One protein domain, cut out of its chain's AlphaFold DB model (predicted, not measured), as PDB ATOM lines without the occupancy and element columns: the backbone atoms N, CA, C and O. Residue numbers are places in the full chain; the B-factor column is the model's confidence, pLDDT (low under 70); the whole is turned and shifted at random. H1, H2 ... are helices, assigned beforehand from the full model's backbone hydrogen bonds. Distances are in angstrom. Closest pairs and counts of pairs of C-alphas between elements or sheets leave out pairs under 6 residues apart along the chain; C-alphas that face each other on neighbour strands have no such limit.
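What this domain is: This is residues 200 to 322 of the 661 residues of the protein "ResB domain-containing protein" of Verrucomicrobia bacterium (UniProt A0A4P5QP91). One long helix, H5, is the spine: H2, H3 and H4 cluster about its first part as a head, H1 packs on it with residues 213 to 217 alone, and H6 folds back on its later part, residues 287 to 298. H1 and H5 stand like a narrow V, and H6 packs on both. You have 123 residues here with six named helices, H1 to H6 in chain order, and no named strand, an all helix domain. It is only just compact, close to loose, with a radius of gyration of the C-alphas of 16.0 A, and elongated, spanning 45 by 28 by 22 A.

Where its parts are: Find C-alpha 268 at (35.093, 20.672, 64.002); from there H5 runs 46.8 A to residue 300. H1, residues 200 to 219, starts at (49.062, -12.256, 39.560) and covers 28.5 A. Look next for H2 at residues 223 to 234, H3 at 237 to 249, H4 at 257 to 265, and H6 at 306 to 317, ending at (34.155, 2.004, 41.846).

How they stand to each other: H5 is the hub, touching five helices. Its residues 287 to 298 alone touch H6, closest at C-alphas 294 and 306, 3.9 A; this hairpin has a shallow tilt of 34 degrees, only just short of steep. H3 touches it at C-alphas 246 and 278, 5.1 A, and H4 touches it only at the corner, C-alphas 265 and 271, 4.4 A. H2 and H4 touch at 6 degrees, opposite ways, C-alphas 227 and 262 being closest at 6.1 A. H1 and H3 are apart. Every O i to N i+4 pair is within hydrogen-bond range in H1, H3, H4 and H6, against 6 of 8 in H2 and 28 of 29 in H5.

The domain as a whole: The farthest C-alphas, Asp 267 and Gly 301, are 48.2 A apart. The printed part has no cut, and no link is long. Look for pLDDT under 70 at residues 253 to 254 and 301 to 303.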
ATOM      1  N   ALA A 200      47.988 -12.686  38.673       87.19
ATOM      2  CA  ALA A 200      49.062 -12.256  39.560       87.19
ATOM      3  C   ALA A 200      49.241 -10.728  39.513       87.19
ATOM      4  O   ALA A 200      49.376 -10.080  40.555       87.19
ATOM      5  N   SER A 201      49.177 -10.143  38.313       88.69
ATOM      6  CA  SER A 201      49.252  -8.693  38.116       88.69
ATOM      7  C   SER A 201      48.023  -7.984  38.688       88.69
ATOM      8  O   SER A 201      48.172  -6.982  39.384       88.69
ATOM      9  N   VAL A 202      46.821  -8.532  38.473       90.56
ATOM     10  CA  VAL A 202      45.567  -8.016  39.047       90.56
ATOM     11  C   VAL A 202      45.630  -8.025  40.570       90.56
ATOM     12  O   VAL A 202      45.374  -6.993  41.182       90.56
ATOM     13  N   LYS A 203      46.051  -9.136  41.189       90.56
ATOM     14  CA  LYS A 203      46.233  -9.230  42.644       90.56
ATOM     15  C   LYS A 203      47.224  -8.186  43.153       90.56
ATOM     16  O   LYS A 203      46.926  -7.456  44.093       90.56
ATOM     17  N   THR A 204      48.374  -8.063  42.494       92.00
ATOM     18  CA  THR A 204      49.401  -7.072  42.857       92.00
ATOM     19  C   THR A 204      48.850  -5.646  42.789       92.00
ATOM     20  O   THR A 204      49.077  -4.846  43.698       92.00
ATOM     21  N   MET A 205      48.099  -5.307  41.735       92.44
ATOM     22  CA  MET A 205      47.499  -3.977  41.591       92.44
ATOM     23  C   MET A 205      46.350  -3.746  42.576       92.44
ATOM     24  O   MET A 205      46.221  -2.636  43.089       92.44
ATOM     25  N   ALA A 206      45.562  -4.774  42.893       92.94
ATOM     26  CA  ALA A 206      44.498  -4.698  43.885       92.94
ATOM     27  C   ALA A 206      45.067  -4.431  45.283       92.94
ATOM     28  O   ALA A 206      44.617  -3.505  45.950       92.94
ATOM     29  N   GLU A 207      46.107  -5.157  45.703       93.56
ATOM     30  CA  GLU A 207      46.779  -4.923  46.990       93.56
ATOM     31  C   GLU A 207      47.437  -3.543  47.062       93.56
ATOM     32  O   GLU A 207      47.340  -2.841  48.075       93.56
ATOM     33  N   ARG A 208      48.045  -3.097  45.957       93.00
ATOM     34  CA  ARG A 208      48.592  -1.741  45.853       93.00
ATOM     35  C   ARG A 208      47.502  -0.681  46.023       93.00
ATOM     36  O   ARG A 208      47.719   0.291  46.745       93.00
ATOM     37  N   LEU A 209      46.346  -0.865  45.382       92.88
ATOM     38  CA  LEU A 209      45.215   0.054  45.494       92.88
ATOM     39  C   LEU A 209      44.626   0.041  46.911       92.88
ATOM     40  O   LEU A 209      44.470   1.109  47.497       92.88
ATOM     41  N   LYS A 210      44.399  -1.137  47.510       93.81
ATOM     42  CA  LYS A 210      43.941  -1.276  48.906       93.81
ATOM     43  C   LYS A 210      44.870  -0.548  49.876       93.81
ATOM     44  O   LYS A 210      44.408   0.234  50.701       93.81
ATOM     45  N   THR A 211      46.182  -0.748  49.740       94.44
ATOM     46  CA  THR A 211      47.192  -0.091  50.587       94.44
ATOM     47  C   THR A 211      47.160   1.428  50.422       94.44
ATOM     48  O   THR A 211      47.223   2.170  51.405       94.44
ATOM     49  N   ALA A 212      47.033   1.912  49.183       92.25
ATOM     50  CA  ALA A 212      46.951   3.340  48.896       92.25
ATOM     51  C   ALA A 212      45.675   3.974  49.477       92.25
ATOM     52  O   ALA A 212      45.745   5.057  50.059       92.25
ATOM     53  N   LEU A 213      44.535   3.285  49.379       91.88
ATOM     54  CA  LEU A 213      43.263   3.722  49.954       91.88
ATOM     55  C   LEU A 213      43.297   3.712  51.486       91.88
ATOM     56  O   LEU A 213      42.931   4.711  52.093       91.88
ATOM     57  N   ALA A 214      43.843   2.668  52.111       93.06
ATOM     58  CA  ALA A 214      44.029   2.622  53.562       93.06
ATOM     59  C   ALA A 214      44.962   3.742  54.059       93.06
ATOM     60  O   ALA A 214      44.700   4.383  55.075       93.06
ATOM     61  N   THR A 215      46.029   4.038  53.307       93.06
ATOM     62  CA  THR A 215      46.928   5.164  53.603       93.06
ATOM     63  C   THR A 215      46.194   6.500  53.498       93.06
ATOM     64  O   THR A 215      46.383   7.377  54.341       93.06
ATOM     65  N   LEU A 216      45.353   6.670  52.476       91.94
ATOM     66  CA  LEU A 216      44.512   7.854  52.321       91.94
ATOM     67  C   LEU A 216      43.525   7.989  53.488       91.94
ATOM     68  O   LEU A 216      43.358   9.081  54.031       91.94
ATOM     69  N   ASP A 217      42.911   6.881  53.900       90.50
ATOM     70  CA  ASP A 217      41.979   6.849  55.018       90.50
ATOM     71  C   ASP A 217      42.634   7.238  56.339       90.50
ATOM     72  O   ASP A 217      42.057   8.042  57.075       90.50
ATOM     73  N   GLY A 218      43.846   6.736  56.593       91.00
ATOM     74  CA  GLY A 218      44.649   7.089  57.762       91.00
ATOM     75  C   GLY A 218      45.103   8.549  57.761       91.00
ATOM     76  O   GLY A 218      44.995   9.213  58.790       91.00
ATOM     77  N   LYS A 219      45.546   9.084  56.611       89.44
ATOM     78  CA  LYS A 219      45.987  10.490  56.478       89.44
ATOM     79  C   LYS A 219      44.907  11.506  56.842       89.44
ATOM     80  O   LYS A 219      45.225  12.562  57.372       89.44
ATOM     81  N   PHE A 220      43.649  11.186  56.549       90.25
ATOM     82  CA  PHE A 220      42.491  12.046  56.803       90.25
ATOM     83  C   PHE A 220      41.558  11.428  57.853       90.25
ATOM     84  O   PHE A 220      40.338  11.419  57.680       90.25
ATOM     85  N   SER A 221      42.143  10.842  58.903       87.75
ATOM     86  CA  SER A 221      41.411  10.240  60.026       87.75
ATOM     87  C   SER A 221      41.126  11.224  61.164       87.75
ATOM     88  O   SER A 221      40.160  11.021  61.898       87.75
ATOM     89  N   THR A 222      41.914  12.300  61.294       89.12
ATOM     90  CA  THR A 222      41.732  13.328  62.330       89.12
ATOM     91  C   THR A 222      41.842  14.746  61.763       89.12
ATOM     92  O   THR A 222      42.525  14.986  60.763       89.12
ATOM     93  N   ALA A 223      41.158  15.699  62.403       85.69
ATOM     94  CA  ALA A 223      41.113  17.091  61.951       85.69
ATOM     95  C   ALA A 223      42.480  17.788  62.072       85.69
ATOM     96  O   ALA A 223      42.817  18.638  61.249       85.69
ATOM     97  N   GLU A 224      43.298  17.389  63.047       86.94
ATOM     98  CA  GLU A 224      44.631  17.944  63.299       86.94
ATOM     99  C   GLU A 224      45.606  17.648  62.151       86.94
ATOM    100  O   GLU A 224      46.542  18.413  61.917       86.94
ATOM    101  N   ALA A 225      45.374  16.569  61.395       87.12
ATOM    102  CA  ALA A 225      46.203  16.192  60.255       87.12
ATOM    103  C   ALA A 225      45.938  17.046  58.999       87.12
ATOM    104  O   ALA A 225      46.796  17.104  58.118       87.12
ATOM    105  N   LEU A 226      44.792  17.737  58.901       88.44
ATOM    106  CA  LEU A 226      44.400  18.481  57.695       88.44
ATOM    107  C   LEU A 226      45.417  19.552  57.293       88.44
ATOM    108  O   LEU A 226      45.809  19.620  56.129       88.44
ATOM    109  N   VAL A 227      45.820  20.400  58.243       90.31
ATOM    110  CA  VAL A 227      46.681  21.556  57.961       90.31
ATOM    111  C   VAL A 227      48.098  21.116  57.574       90.31
ATOM    112  O   VAL A 227      48.540  21.520  56.498       90.31
ATOM    113  N   PRO A 228      48.789  20.240  58.334       91.25
ATOM    114  CA  PRO A 228      50.116  19.759  57.942       91.25
ATOM    115  C   PRO A 228      50.122  19.025  56.595       91.25
ATOM    116  O   PRO A 228      51.036  19.201  55.791       91.25
ATOM    117  N   VAL A 229      49.090  18.218  56.312       90.62
ATOM    118  CA  VAL A 229      48.989  17.500  55.031       90.62
ATOM    119  C   VAL A 229      48.766  18.475  53.877       90.62
ATOM    120  O   VAL A 229      49.404  18.327  52.836       90.62
ATOM    121  N   ALA A 230      47.922  19.494  54.054       89.50
ATOM    122  CA  ALA A 230      47.713  20.524  53.042       89.50
ATOM    123  C   ALA A 230      48.991  21.331  52.762       89.50
ATOM    124  O   ALA A 230      49.283  21.601  51.600       89.50
ATOM    125  N   GLU A 231      49.785  21.672  53.780       90.38
ATOM    126  CA  GLU A 231      51.062  22.384  53.593       90.38
ATOM    127  C   GLU A 231      52.039  21.591  52.711       90.38
ATOM    128  O   GLU A 231      52.675  22.161  51.825       90.38
ATOM    129  N   ILE A 232      52.096  20.268  52.890       89.06
ATOM    130  CA  ILE A 232      52.929  19.376  52.072       89.06
ATOM    131  C   ILE A 232      52.344  19.206  50.664       89.06
ATOM    132  O   ILE A 232      53.061  19.286  49.666       89.06
ATOM    133  N   ASP A 233      51.042  18.950  50.562       88.69
ATOM    134  CA  ASP A 233      50.395  18.622  49.294       88.69
ATOM    135  C   ASP A 233      50.278  19.829  48.358       88.69
ATOM    136  O   ASP A 233      50.360  19.660  47.143       88.69
ATOM    137  N   VAL A 234      50.127  21.046  48.887       85.00
ATOM    138  CA  VAL A 234      50.046  22.273  48.077       85.00
ATOM    139  C   VAL A 234      51.361  22.572  47.349       85.00
ATOM    140  O   VAL A 234      51.337  23.192  46.286       85.00
ATOM    141  N   ALA A 235      52.495  22.067  47.844       85.25
ATOM    142  CA  ALA A 235      53.774  22.148  47.141       85.25
ATOM    143  C   ALA A 235      53.823  21.270  45.869       85.25
ATOM    144  O   ALA A 235      54.646  21.507  44.986       85.25
ATOM    145  N   ASN A 236      52.941  20.271  45.743       89.25
ATOM    146  CA  ASN A 236      52.814  19.434  44.551       89.25
ATOM    147  C   ASN A 236      51.628  19.902  43.690       89.25
ATOM    148  O   ASN A 236      50.485  19.894  44.135       89.25
ATOM    149  N   VAL A 237      51.884  20.253  42.425       85.75
ATOM    150  CA  VAL A 237      50.871  20.829  41.519       85.75
ATOM    151  C   VAL A 237      49.625  19.944  41.368       85.75
ATOM    152  O   VAL A 237      48.502  20.451  41.413       85.75
ATOM    153  N   GLU A 238      49.787  18.628  41.223       82.69
ATOM    154  CA  GLU A 238      48.662  17.700  41.033       82.69
ATOM    155  C   GLU A 238      47.828  17.546  42.312       82.69
ATOM    156  O   GLU A 238      46.592  17.540  42.282       82.69
ATOM    157  N   ARG A 239      48.493  17.488  43.469       87.12
ATOM    158  CA  ARG A 239      47.799  17.404  44.759       87.12
ATOM    159  C   ARG A 239      47.136  18.725  45.129       87.12
ATOM    160  O   ARG A 239      45.987  18.713  45.559       87.12
ATOM    161  N   ALA A 240      47.762  19.866  44.854       88.88
ATOM    162  CA  ALA A 240      47.134  21.177  44.999       88.88
ATOM    163  C   ALA A 240      45.828  21.274  44.184       88.88
ATOM    164  O   ALA A 240      44.818  21.782  44.673       88.88
ATOM    165  N   MET A 241      45.805  20.728  42.962       88.56
ATOM    166  CA  MET A 241      44.592  20.654  42.136       88.56
ATOM    167  C   MET A 241      43.512  19.740  42.729       88.56
ATOM    168  O   MET A 241      42.321  20.037  42.611       88.56
ATOM    169  N   THR A 242      43.911  18.658  43.394       90.56
ATOM    170  CA  THR A 242      43.007  17.770  44.145       90.56
ATOM    171  C   THR A 242      42.327  18.539  45.280       90.56
ATOM    172  O   THR A 242      41.097  18.576  45.365       90.56
ATOM    173  N   TRP A 243      43.107  19.265  46.083       91.38
ATOM    174  CA  TRP A 243      42.600  20.118  47.159       91.38
ATOM    175  C   TRP A 243      41.665  21.224  46.647       91.38
ATOM    176  O   TRP A 243      40.570  21.390  47.178       91.38
ATOM    177  N   ARG A 244      42.013  21.919  45.555       90.88
ATOM    178  CA  ARG A 244      41.127  22.926  44.930       90.88
ATOM    179  C   ARG A 244      39.793  22.338  44.466       90.88
ATOM    180  O   ARG A 244      38.747  22.966  44.626       90.88
ATOM    181  N   ARG A 245      39.795  21.130  43.889       91.31
ATOM    182  CA  ARG A 245      38.556  20.450  43.473       91.31
ATOM    183  C   ARG A 245      37.689  20.062  44.667       91.31
ATOM    184  O   ARG A 245      36.478  20.275  44.612       91.31
ATOM    185  N   ALA A 246      38.296  19.579  45.750       90.75
ATOM    186  CA  ALA A 246      37.592  19.310  47.001       90.75
ATOM    187  C   ALA A 246      36.979  20.591  47.597       90.75
ATOM    188  O   ALA A 246      35.799  20.609  47.933       90.75
ATOM    189  N   MET A 247      37.735  21.692  47.628       88.62
ATOM    190  CA  MET A 247      37.273  22.995  48.119       88.62
ATOM    191  C   MET A 247      36.123  23.578  47.298       88.62
ATOM    192  O   MET A 247      35.151  24.092  47.856       88.62
ATOM    193  N   LYS A 248      36.181  23.432  45.970       88.94
ATOM    194  CA  LYS A 248      35.106  23.855  45.068       88.94
ATOM    195  C   LYS A 248      33.786  23.135  45.362       88.94
ATOM    196  O   LYS A 248      32.730  23.753  45.261       88.94
ATOM    197  N   ARG A 249      33.824  21.854  45.756       87.06
ATOM    198  CA  ARG A 249      32.620  21.088  46.152       87.06
ATOM    199  C   ARG A 249      31.950  21.647  47.402       87.06
ATOM    200  O   ARG A 249      30.745  21.503  47.551       87.06
ATOM    201  N   LEU A 250      32.727  22.296  48.263       87.38
ATOM    202  CA  LEU A 250      32.269  22.917  49.502       87.38
ATOM    203  C   LEU A 250      31.946  24.414  49.340       87.38
ATOM    204  O   LEU A 250      31.776  25.114  50.340       87.38
ATOM    205  N   GLY A 251      31.921  24.927  48.101       80.19
ATOM    206  CA  GLY A 251      31.627  26.333  47.801       80.19
ATOM    207  C   GLY A 251      32.687  27.334  48.282       80.19
ATOM    208  O   GLY A 251      32.368  28.506  48.454       80.19
ATOM    209  N   GLY A 252      33.924  26.892  48.548       70.69
ATOM    210  CA  GLY A 252      35.015  27.757  49.024       70.69
ATOM    211  C   GLY A 252      35.738  28.531  47.912       70.69
ATOM    212  O   GLY A 252      35.717  28.122  46.750       70.69
ATOM    213  N   SER A 253      36.406  29.635  48.280       69.06
ATOM    214  CA  SER A 253      37.328  30.359  47.387       69.06
ATOM    215  C   SER A 253      38.629  29.571  47.182       69.06
ATOM    216  O   SER A 253      39.092  28.875  48.085       69.06
ATOM    217  N   ASN A 254      39.219  29.686  45.987       67.81
ATOM    218  CA  ASN A 254      40.472  29.023  45.606       67.81
ATOM    219  C   ASN A 254      41.696  29.955  45.639       67.81
ATOM    220  O   ASN A 254      42.805  29.472  45.397       67.81
ATOM    221  N   ASP A 255      41.503  31.250  45.911       70.69
ATOM    222  CA  ASP A 255      42.556  32.267  45.782       70.69
ATOM    223  C   ASP A 255      43.650  32.100  46.853       70.69
ATOM    224  O   ASP A 255      44.835  32.232  46.553       70.69
ATOM    225  N   GLU A 256      43.275  31.677  48.068       83.12
ATOM    226  CA  GLU A 256      44.193  31.381  49.180       83.12
ATOM    227  C   GLU A 256      43.888  30.015  49.816       83.12
ATOM    228  O   GLU A 256      43.427  29.902  50.954       83.12
ATOM    229  N   LEU A 257      44.158  28.942  49.064       85.50
ATOM    230  CA  LEU A 257      43.839  27.559  49.446       85.50
ATOM    231  C   LEU A 257      44.278  27.190  50.875       85.50
ATOM    232  O   LEU A 257      43.505  26.591  51.619       85.50
ATOM    233  N   LEU A 258      45.503  27.544  51.276       88.06
ATOM    234  CA  LEU A 258      46.030  27.165  52.589       88.06
ATOM    235  C   LEU A 258      45.375  27.947  53.741       88.06
ATOM    236  O   LEU A 258      45.121  27.375  54.801       88.06
ATOM    237  N   ALA A 259      45.083  29.233  53.534       87.69
ATOM    238  CA  ALA A 259      44.388  30.056  54.522       87.69
ATOM    239  C   ALA A 259      42.968  29.530  54.760       87.69
ATOM    240  O   ALA A 259      42.513  29.405  55.896       87.69
ATOM    241  N   GLU A 260      42.303  29.126  53.681       86.88
ATOM    242  CA  GLU A 260      40.965  28.557  53.731       86.88
ATOM    243  C   GLU A 260      40.930  27.176  54.409       86.88
ATOM    244  O   GLU A 260      40.031  26.906  55.208       86.88
ATOM    245  N   VAL A 261      41.931  26.320  54.162       89.62
ATOM    246  CA  VAL A 261      42.081  25.044  54.885       89.62
ATOM    247  C   VAL A 261      42.268  25.291  56.382       89.62
ATOM    248  O   VAL A 261      41.583  24.658  57.181       89.62
ATOM    249  N   LYS A 262      43.132  26.241  56.777       90.69
ATOM    250  CA  LYS A 262      43.339  26.611  58.191       90.69
ATOM    251  C   LYS A 262      42.050  27.110  58.845       90.69
ATOM    252  O   LYS A 262      41.743  26.713  59.965       90.69
ATOM    253  N   ARG A 263      41.267  27.926  58.131       88.12
ATOM    254  CA  ARG A 263      39.974  28.440  58.602       88.12
ATOM    255  C   ARG A 263      38.964  27.321  58.851       88.12
ATOM    256  O   ARG A 263      38.367  27.273  59.920       88.12
ATOM    257  N   ARG A 264      38.795  26.412  57.889       88.62
ATOM    258  CA  ARG A 264      37.844  25.292  58.001       88.62
ATOM    259  C   ARG A 264      38.290  24.233  59.002       88.62
ATOM    260  O   ARG A 264      37.445  23.635  59.651       88.62
ATOM    261  N   ALA A 265      39.596  24.021  59.157       88.69
ATOM    262  CA  ALA A 265      40.139  23.098  60.149       88.69
ATOM    263  C   ALA A 265      39.901  23.564  61.601       88.69
ATOM    264  O   ALA A 265      39.922  22.736  62.506       88.69
ATOM    265  N   ALA A 266      39.657  24.862  61.830       89.25
ATOM    266  CA  ALA A 266      39.395  25.411  63.161       89.25
ATOM    267  C   ALA A 266      37.977  25.115  63.695       89.25
ATOM    268  O   ALA A 266      37.772  25.128  64.908       89.25
ATOM    269  N   ASP A 267      37.002  24.844  62.819       91.06
ATOM    270  CA  ASP A 267      35.642  24.434  63.198       91.06
ATOM    271  C   ASP A 267      35.499  22.910  63.022       91.06
ATOM    272  O   ASP A 267      35.594  22.427  61.891       91.06
ATOM    273  N   PRO A 268      35.218  22.129  64.085       89.12
ATOM    274  CA  PRO A 268      35.093  20.672  64.002       89.12
ATOM    275  C   PRO A 268      34.110  20.169  62.935       89.12
ATOM    276  O   PRO A 268      34.350  19.125  62.325       89.12
ATOM    277  N   ARG A 269      33.010  20.895  62.678       89.88
ATOM    278  CA  ARG A 269      32.037  20.505  61.641       89.88
ATOM    279  C   ARG A 269      32.607  20.722  60.245       89.88
ATOM    280  O   ARG A 269      32.552  19.821  59.413       89.88
ATOM    281  N   GLN A 270      33.206  21.885  60.008       89.25
ATOM    282  CA  GLN A 270      33.814  22.212  58.716       89.25
ATOM    283  C   GLN A 270      35.065  21.373  58.445       89.25
ATOM    284  O   GLN A 270      35.315  21.007  57.297       89.25
ATOM    285  N   ALA A 271      35.820  21.015  59.485       89.19
ATOM    286  CA  ALA A 271      36.952  20.107  59.401       89.19
ATOM    287  C   ALA A 271      36.502  18.706  58.967       89.19
ATOM    288  O   ALA A 271      37.103  18.120  58.067       89.19
ATOM    289  N   ALA A 272      35.409  18.188  59.540       90.12
ATOM    290  CA  ALA A 272      34.831  16.907  59.134       90.12
ATOM    291  C   ALA A 272      34.337  16.924  57.675       90.12
ATOM    292  O   ALA A 272      34.637  16.004  56.910       90.12
ATOM    293  N   GLU A 273      33.641  17.988  57.260       91.62
ATOM    294  CA  GLU A 273      33.205  18.176  55.868       91.62
ATOM    295  C   GLU A 273      34.390  18.269  54.897       91.62
ATOM    296  O   GLU A 273      34.377  17.647  53.831       91.62
ATOM    297  N   LEU A 274      35.439  19.004  55.278       91.06
ATOM    298  CA  LEU A 274      36.654  19.152  54.486       91.06
ATOM    299  C   LEU A 274      37.406  17.828  54.347       91.06
ATOM    300  O   LEU A 274      37.749  17.451  53.227       91.06
ATOM    301  N   MET A 275      37.602  17.085  55.440       92.38
ATOM    302  CA  MET A 275      38.209  15.751  55.399       92.38
ATOM    303  C   MET A 275      37.440  14.818  54.465       92.38
ATOM    304  O   MET A 275      38.049  14.165  53.617       92.38
ATOM    305  N   ALA A 276      36.108  14.779  54.574       92.31
ATOM    306  CA  ALA A 276      35.274  13.935  53.725       92.31
ATOM    307  C   ALA A 276      35.385  14.323  52.239       92.31
ATOM    308  O   ALA A 276      35.551  13.453  51.381       92.31
ATOM    309  N   ALA A 277      35.347  15.621  51.925       92.44
ATOM    310  CA  ALA A 277      35.461  16.116  50.555       92.44
ATOM    311  C   ALA A 277      36.841  15.837  49.942       92.44
ATOM    312  O   ALA A 277      36.927  15.394  48.794       92.44
ATOM    313  N   VAL A 278      37.910  16.062  50.708       92.19
ATOM    314  CA  VAL A 278      39.298  15.837  50.286       92.19
ATOM    315  C   VAL A 278      39.553  14.350  50.081       92.19
ATOM    316  O   VAL A 278      40.001  13.958  49.005       92.19
ATOM    317  N   LYS A 279      39.171  13.505  51.045       93.31
ATOM    318  CA  LYS A 279      39.264  12.043  50.937       93.31
ATOM    319  C   LYS A 279      38.529  11.527  49.699       93.31
ATOM    320  O   LYS A 279      39.093  10.758  48.922       93.31
ATOM    321  N   LYS A 280      37.302  12.000  49.464       93.88
ATOM    322  CA  LYS A 280      36.528  11.652  48.267       93.88
ATOM    323  C   LYS A 280      37.239  12.083  46.980       93.88
ATOM    324  O   LYS A 280      37.324  11.292  46.046       93.88
ATOM    325  N   GLN A 281      37.767  13.306  46.924       94.12
ATOM    326  CA  GLN A 281      38.430  13.814  45.721       94.12
ATOM    327  C   GLN A 281      39.746  13.082  45.425       94.12
ATOM    328  O   GLN A 281      39.973  12.700  44.283       94.12
ATOM    329  N   PHE A 282      40.578  12.824  46.439       93.44
ATOM    330  CA  PHE A 282      41.799  12.029  46.276       93.44
ATOM    331  C   PHE A 282      41.500  10.614  45.786       93.44
ATOM    332  O   PHE A 282      42.216  10.100  44.929       93.44
ATOM    333  N   ARG A 283      40.438   9.990  46.309       94.12
ATOM    334  CA  ARG A 283      39.994   8.668  45.863       94.12
ATOM    335  C   ARG A 283      39.598   8.686  44.387       94.12
ATOM    336  O   ARG A 283      40.087   7.860  43.627       94.12
ATOM    337  N   GLU A 284      38.777   9.643  43.964       93.31
ATOM    338  CA  GLU A 284      38.390   9.792  42.553       93.31
ATOM    339  C   GLU A 284      39.588  10.063  41.633       93.31
ATOM    340  O   GLU A 284      39.677   9.487  40.552       93.31
ATOM    341  N   ASP A 285      40.531  10.902  42.063       91.56
ATOM    342  CA  ASP A 285      41.721  11.236  41.275       91.56
ATOM    343  C   ASP A 285      42.669  10.040  41.135       91.56
ATOM    344  O   ASP A 285      43.204   9.793  40.052       91.56
ATOM    345  N   MET A 286      42.820   9.252  42.202       92.00
ATOM    346  CA  MET A 286      43.595   8.012  42.197       92.00
ATOM    347  C   MET A 286      42.983   6.971  41.252       92.00
ATOM    348  O   MET A 286      43.688   6.426  40.401       92.00
ATOM    349  N   LEU A 287      41.673   6.732  41.354       93.56
ATOM    350  CA  LEU A 287      40.957   5.806  40.469       93.56
ATOM    351  C   LEU A 287      40.985   6.299  39.013       93.56
ATOM    352  O   LEU A 287      41.180   5.509  38.090       93.56
ATOM    353  N   GLY A 288      40.874   7.611  38.796       92.06
ATOM    354  CA  GLY A 288      41.032   8.242  37.488       92.06
ATOM    355  C   GLY A 288      42.411   7.995  36.871       92.06
ATOM    356  O   GLY A 288      42.495   7.615  35.703       92.06
ATOM    357  N   ALA A 289      43.488   8.143  37.647       89.69
ATOM    358  CA  ALA A 289      44.847   7.868  37.185       89.69
ATOM    359  C   ALA A 289      45.052   6.387  36.819       89.69
ATOM    360  O   ALA A 289      45.654   6.084  35.786       89.69
ATOM    361  N   PHE A 290      44.503   5.463  37.616       91.56
ATOM    362  CA  PHE A 290      44.530   4.026  37.324       91.56
ATOM    363  C   PHE A 290      43.787   3.693  36.020       91.56
ATOM    364  O   PHE A 290      44.304   2.941  35.194       91.56
ATOM    365  N   LYS A 291      42.618   4.300  35.776       90.69
ATOM    366  CA  LYS A 291      41.872   4.132  34.516       90.69
ATOM    367  C   LYS A 291      42.625   4.686  33.306       90.69
ATOM    368  O   LYS A 291      42.743   4.003  32.290       90.69
ATOM    369  N   GLN A 292      43.207   5.879  33.429       87.50
ATOM    370  CA  GLN A 292      44.017   6.476  32.360       87.50
ATOM    371  C   GLN A 292      45.254   5.636  32.023       87.50
ATOM    372  O   GLN A 292      45.672   5.606  30.866       87.50
ATOM    373  N   ALA A 293      45.840   4.932  32.998       85.88
ATOM    374  CA  ALA A 293      46.944   4.014  32.735       85.88
ATOM    375  C   ALA A 293      46.536   2.896  31.757       85.88
ATOM    376  O   ALA A 293      47.311   2.568  30.859       85.88
ATOM    377  N   GLY A 294      45.316   2.358  31.862       84.25
ATOM    378  CA  GLY A 294      44.794   1.361  30.919       84.25
ATOM    379  C   GLY A 294      44.538   1.909  29.519       84.25
ATOM    380  O   GLY A 294      44.836   1.244  28.527       84.25
ATOM    381  N   GLU A 295      44.054   3.144  29.402       81.69
ATOM    382  CA  GLU A 295      43.908   3.818  28.104       81.69
ATOM    383  C   GLU A 295      45.266   4.079  27.438       81.69
ATOM    384  O   GLU A 295      45.450   3.787  26.253       81.69
ATOM    385  N   ARG A 296      46.248   4.569  28.205       81.25
ATOM    386  CA  ARG A 296      47.615   4.790  27.713       81.25
ATOM    387  C   ARG A 296      48.269   3.486  27.272       81.25
ATOM    388  O   ARG A 296      48.838   3.451  26.186       81.25
ATOM    389  N   ALA A 297      48.095   2.403  28.027       80.50
ATOM    390  CA  ALA A 297      48.641   1.098  27.666       80.50
ATOM    391  C   ALA A 297      48.048   0.548  26.361       80.50
ATOM    392  O   ALA A 297      48.744  -0.101  25.580       80.50
ATOM    393  N   ARG A 298      46.769   0.833  26.085       76.38
ATOM    394  CA  ARG A 298      46.117   0.457  24.823       76.38
ATOM    395  C   ARG A 298      46.582   1.305  23.638       76.38
ATOM    396  O   ARG A 298      46.645   0.787  22.527       76.38
ATOM    397  N   LYS A 299      46.919   2.578  23.863       72.19
ATOM    398  CA  LYS A 299      47.311   3.522  22.803       72.19
ATOM    399  C   LYS A 299      48.812   3.545  22.503       72.19
ATOM    400  O   LYS A 299      49.194   3.685  21.347       72.19
ATOM    401  N   PHE A 300      49.641   3.423  23.532       70.94
ATOM    402  CA  PHE A 300      51.091   3.626  23.466       70.94
ATOM    403  C   PHE A 300      51.897   2.404  23.917       70.94
ATOM    404  O   PHE A 300      53.116   2.444  23.880       70.94
ATOM    405  N   GLY A 301      51.244   1.329  24.374       68.31
ATOM    406  CA  GLY A 301      51.936   0.148  24.904       68.31
ATOM    407  C   GLY A 301      52.454   0.302  26.339       68.31
ATOM    408  O   GLY A 301      52.979  -0.658  26.896       68.31
ATOM    409  N   GLU A 302      52.254   1.464  26.971       61.34
ATOM    410  CA  GLU A 302      52.727   1.752  28.325       61.34
ATOM    411  C   GLU A 302      51.689   2.476  29.195       61.34
ATOM    412  O   GLU A 302      50.924   3.301  28.688       61.34
ATOM    413  N   PRO A 303      51.680   2.236  30.520       57.97
ATOM    414  CA  PRO A 303      52.519   1.286  31.260       57.97
ATOM    415  C   PRO A 303      52.088  -0.173  31.036       57.97
ATOM    416  O   PRO A 303      50.911  -0.446  30.821       57.97
ATOM    417  N   ARG A 304      53.020  -1.132  31.147       72.69
ATOM    418  CA  ARG A 304      52.745  -2.565  30.891       72.69
ATOM    419  C   ARG A 304      51.559  -3.136  31.685       72.69
ATOM    420  O   ARG A 304      50.829  -3.949  31.143       72.69
ATOM    421  N   MET A 305      51.365  -2.685  32.929       81.56
ATOM    422  CA  MET A 305      50.254  -3.097  33.812       81.56
ATOM    423  C   MET A 305      49.050  -2.135  33.779       81.56
ATOM    424  O   MET A 305      48.257  -2.072  34.719       81.56
ATOM    425  N   GLY A 306      48.944  -1.296  32.745       86.56
ATOM    426  CA  GLY A 306      47.839  -0.350  32.587       86.56
ATOM    427  C   GLY A 306      46.454  -1.006  32.602       86.56
ATOM    428  O   GLY A 306      45.591  -0.523  33.336       86.56
ATOM    429  N   PRO A 307      46.214  -2.089  31.837       89.94
ATOM    430  CA  PRO A 307      44.910  -2.749  31.804       89.94
ATOM    431  C   PRO A 307      44.474  -3.283  33.173       89.94
ATOM    432  O   PRO A 307      43.320  -3.109  33.563       89.94
ATOM    433  N   GLU A 308      45.400  -3.863  33.942       92.38
ATOM    434  CA  GLU A 308      45.134  -4.325  35.305       92.38
ATOM    435  C   GLU A 308      44.829  -3.166  36.253       92.38
ATOM    436  O   GLU A 308      43.900  -3.275  37.050       92.38
ATOM    437  N   MET A 309      45.564  -2.051  36.153       92.69
ATOM    438  CA  MET A 309      45.280  -0.839  36.932       92.69
ATOM    439  C   MET A 309      43.865  -0.322  36.661       92.69
ATOM    440  O   MET A 309      43.107  -0.066  37.597       92.69
ATOM    441  N   GLN A 310      43.478  -0.217  35.391       93.62
ATOM    442  CA  GLN A 310      42.130   0.203  35.027       93.62
ATOM    443  C   GLN A 310      41.074  -0.753  35.596       93.62
ATOM    444  O   GLN A 310      40.090  -0.303  36.179       93.62
ATOM    445  N   PHE A 311      41.298  -2.059  35.470       92.88
ATOM    446  CA  PHE A 311      40.364  -3.068  35.947       92.88
ATOM    447  C   PHE A 311      40.146  -3.022  37.470       92.88
ATOM    448  O   PHE A 311      39.005  -3.040  37.927       92.88
ATOM    449  N   VAL A 312      41.211  -2.917  38.274       94.19
ATOM    450  CA  VAL A 312      41.055  -2.846  39.741       94.19
ATOM    451  C   VAL A 312      40.378  -1.550  40.188       94.19
ATOM    452  O   VAL A 312      39.633  -1.560  41.165       94.19
ATOM    453  N   ALA A 313      40.580  -0.448  39.460       94.19
ATOM    454  CA  ALA A 313      39.877   0.799  39.734       94.19
ATOM    455  C   ALA A 313      38.376   0.689  39.426       94.19
ATOM    456  O   ALA A 313      37.562   1.154  40.218       94.19
ATOM    457  N   GLU A 314      38.005   0.036  38.322       93.62
ATOM    458  CA  GLU A 314      36.604  -0.239  37.970       93.62
ATOM    459  C   GLU A 314      35.922  -1.142  39.009       93.62
ATOM    460  O   GLU A 314      34.782  -0.884  39.396       93.62
ATOM    461  N   LEU A 315      36.630  -2.158  39.519       92.88
ATOM    462  CA  LEU A 315      36.127  -2.989  40.616       92.88
ATOM    463  C   LEU A 315      35.891  -2.182  41.894       92.88
ATOM    464  O   LEU A 315      34.865  -2.362  42.545       92.88
ATOM    465  N   GLU A 316      36.813  -1.291  42.258       94.56
ATOM    466  CA  GLU A 316      36.660  -0.454  43.450       94.56
ATOM    467  C   GLU A 316      35.519   0.564  43.312       94.56
ATOM    468  O   GLU A 316      34.791   0.804  44.275       94.56
ATOM    469  N   GLU A 317      35.311   1.136  42.120       92.62
ATOM    470  CA  GLU A 317      34.155   2.004  41.846       92.62
ATOM    471  C   GLU A 317      32.828   1.252  41.967       92.62
ATOM    472  O   GLU A 317      31.840   1.819  42.433       92.62
ATOM    473  N   ALA A 318      32.812  -0.028  41.592       91.38
ATOM    474  CA  ALA A 318      31.648  -0.891  41.728       91.38
ATOM    475  C   ALA A 318      31.464  -1.461  43.152       91.38
ATOM    476  O   ALA A 318      30.450  -2.098  43.417       91.38
ATOM    477  N   GLY A 319      32.413  -1.247  44.074       90.62
ATOM    478  CA  GLY A 319      32.381  -1.823  45.427       90.62
ATOM    479  C   GLY A 319      32.754  -3.311  45.489       90.62
ATOM    480  O   GLY A 319      32.465  -3.984  46.476       90.62
ATOM    481  N   HIS A 320      33.409  -3.822  44.446       91.44
ATOM    482  CA  HIS A 320      33.734  -5.232  44.227       91.44
ATOM    483  C   HIS A 320      35.248  -5.507  44.220       91.44
ATOM    484  O   HIS A 320      35.700  -6.508  43.671       91.44
ATOM    485  N   LEU A 321      36.082  -4.658  44.834       88.19
ATOM    486  CA  LEU A 321      37.542  -4.860  44.838       88.19
ATOM    487  C   LEU A 321      37.980  -6.167  45.520       88.19
ATOM    488  O   LEU A 321      39.007  -6.739  45.156       88.19
ATOM    489  N   ALA A 322      37.191  -6.686  46.462       85.44
ATOM    490  CA  ALA A 322      37.417  -8.009  47.047       85.44
ATOM    491  C   ALA A 322      37.321  -9.147  46.009       85.44
ATOM    492  O   ALA A 322      37.957 -10.185  46.170       85.44
TER     493      ALA A 322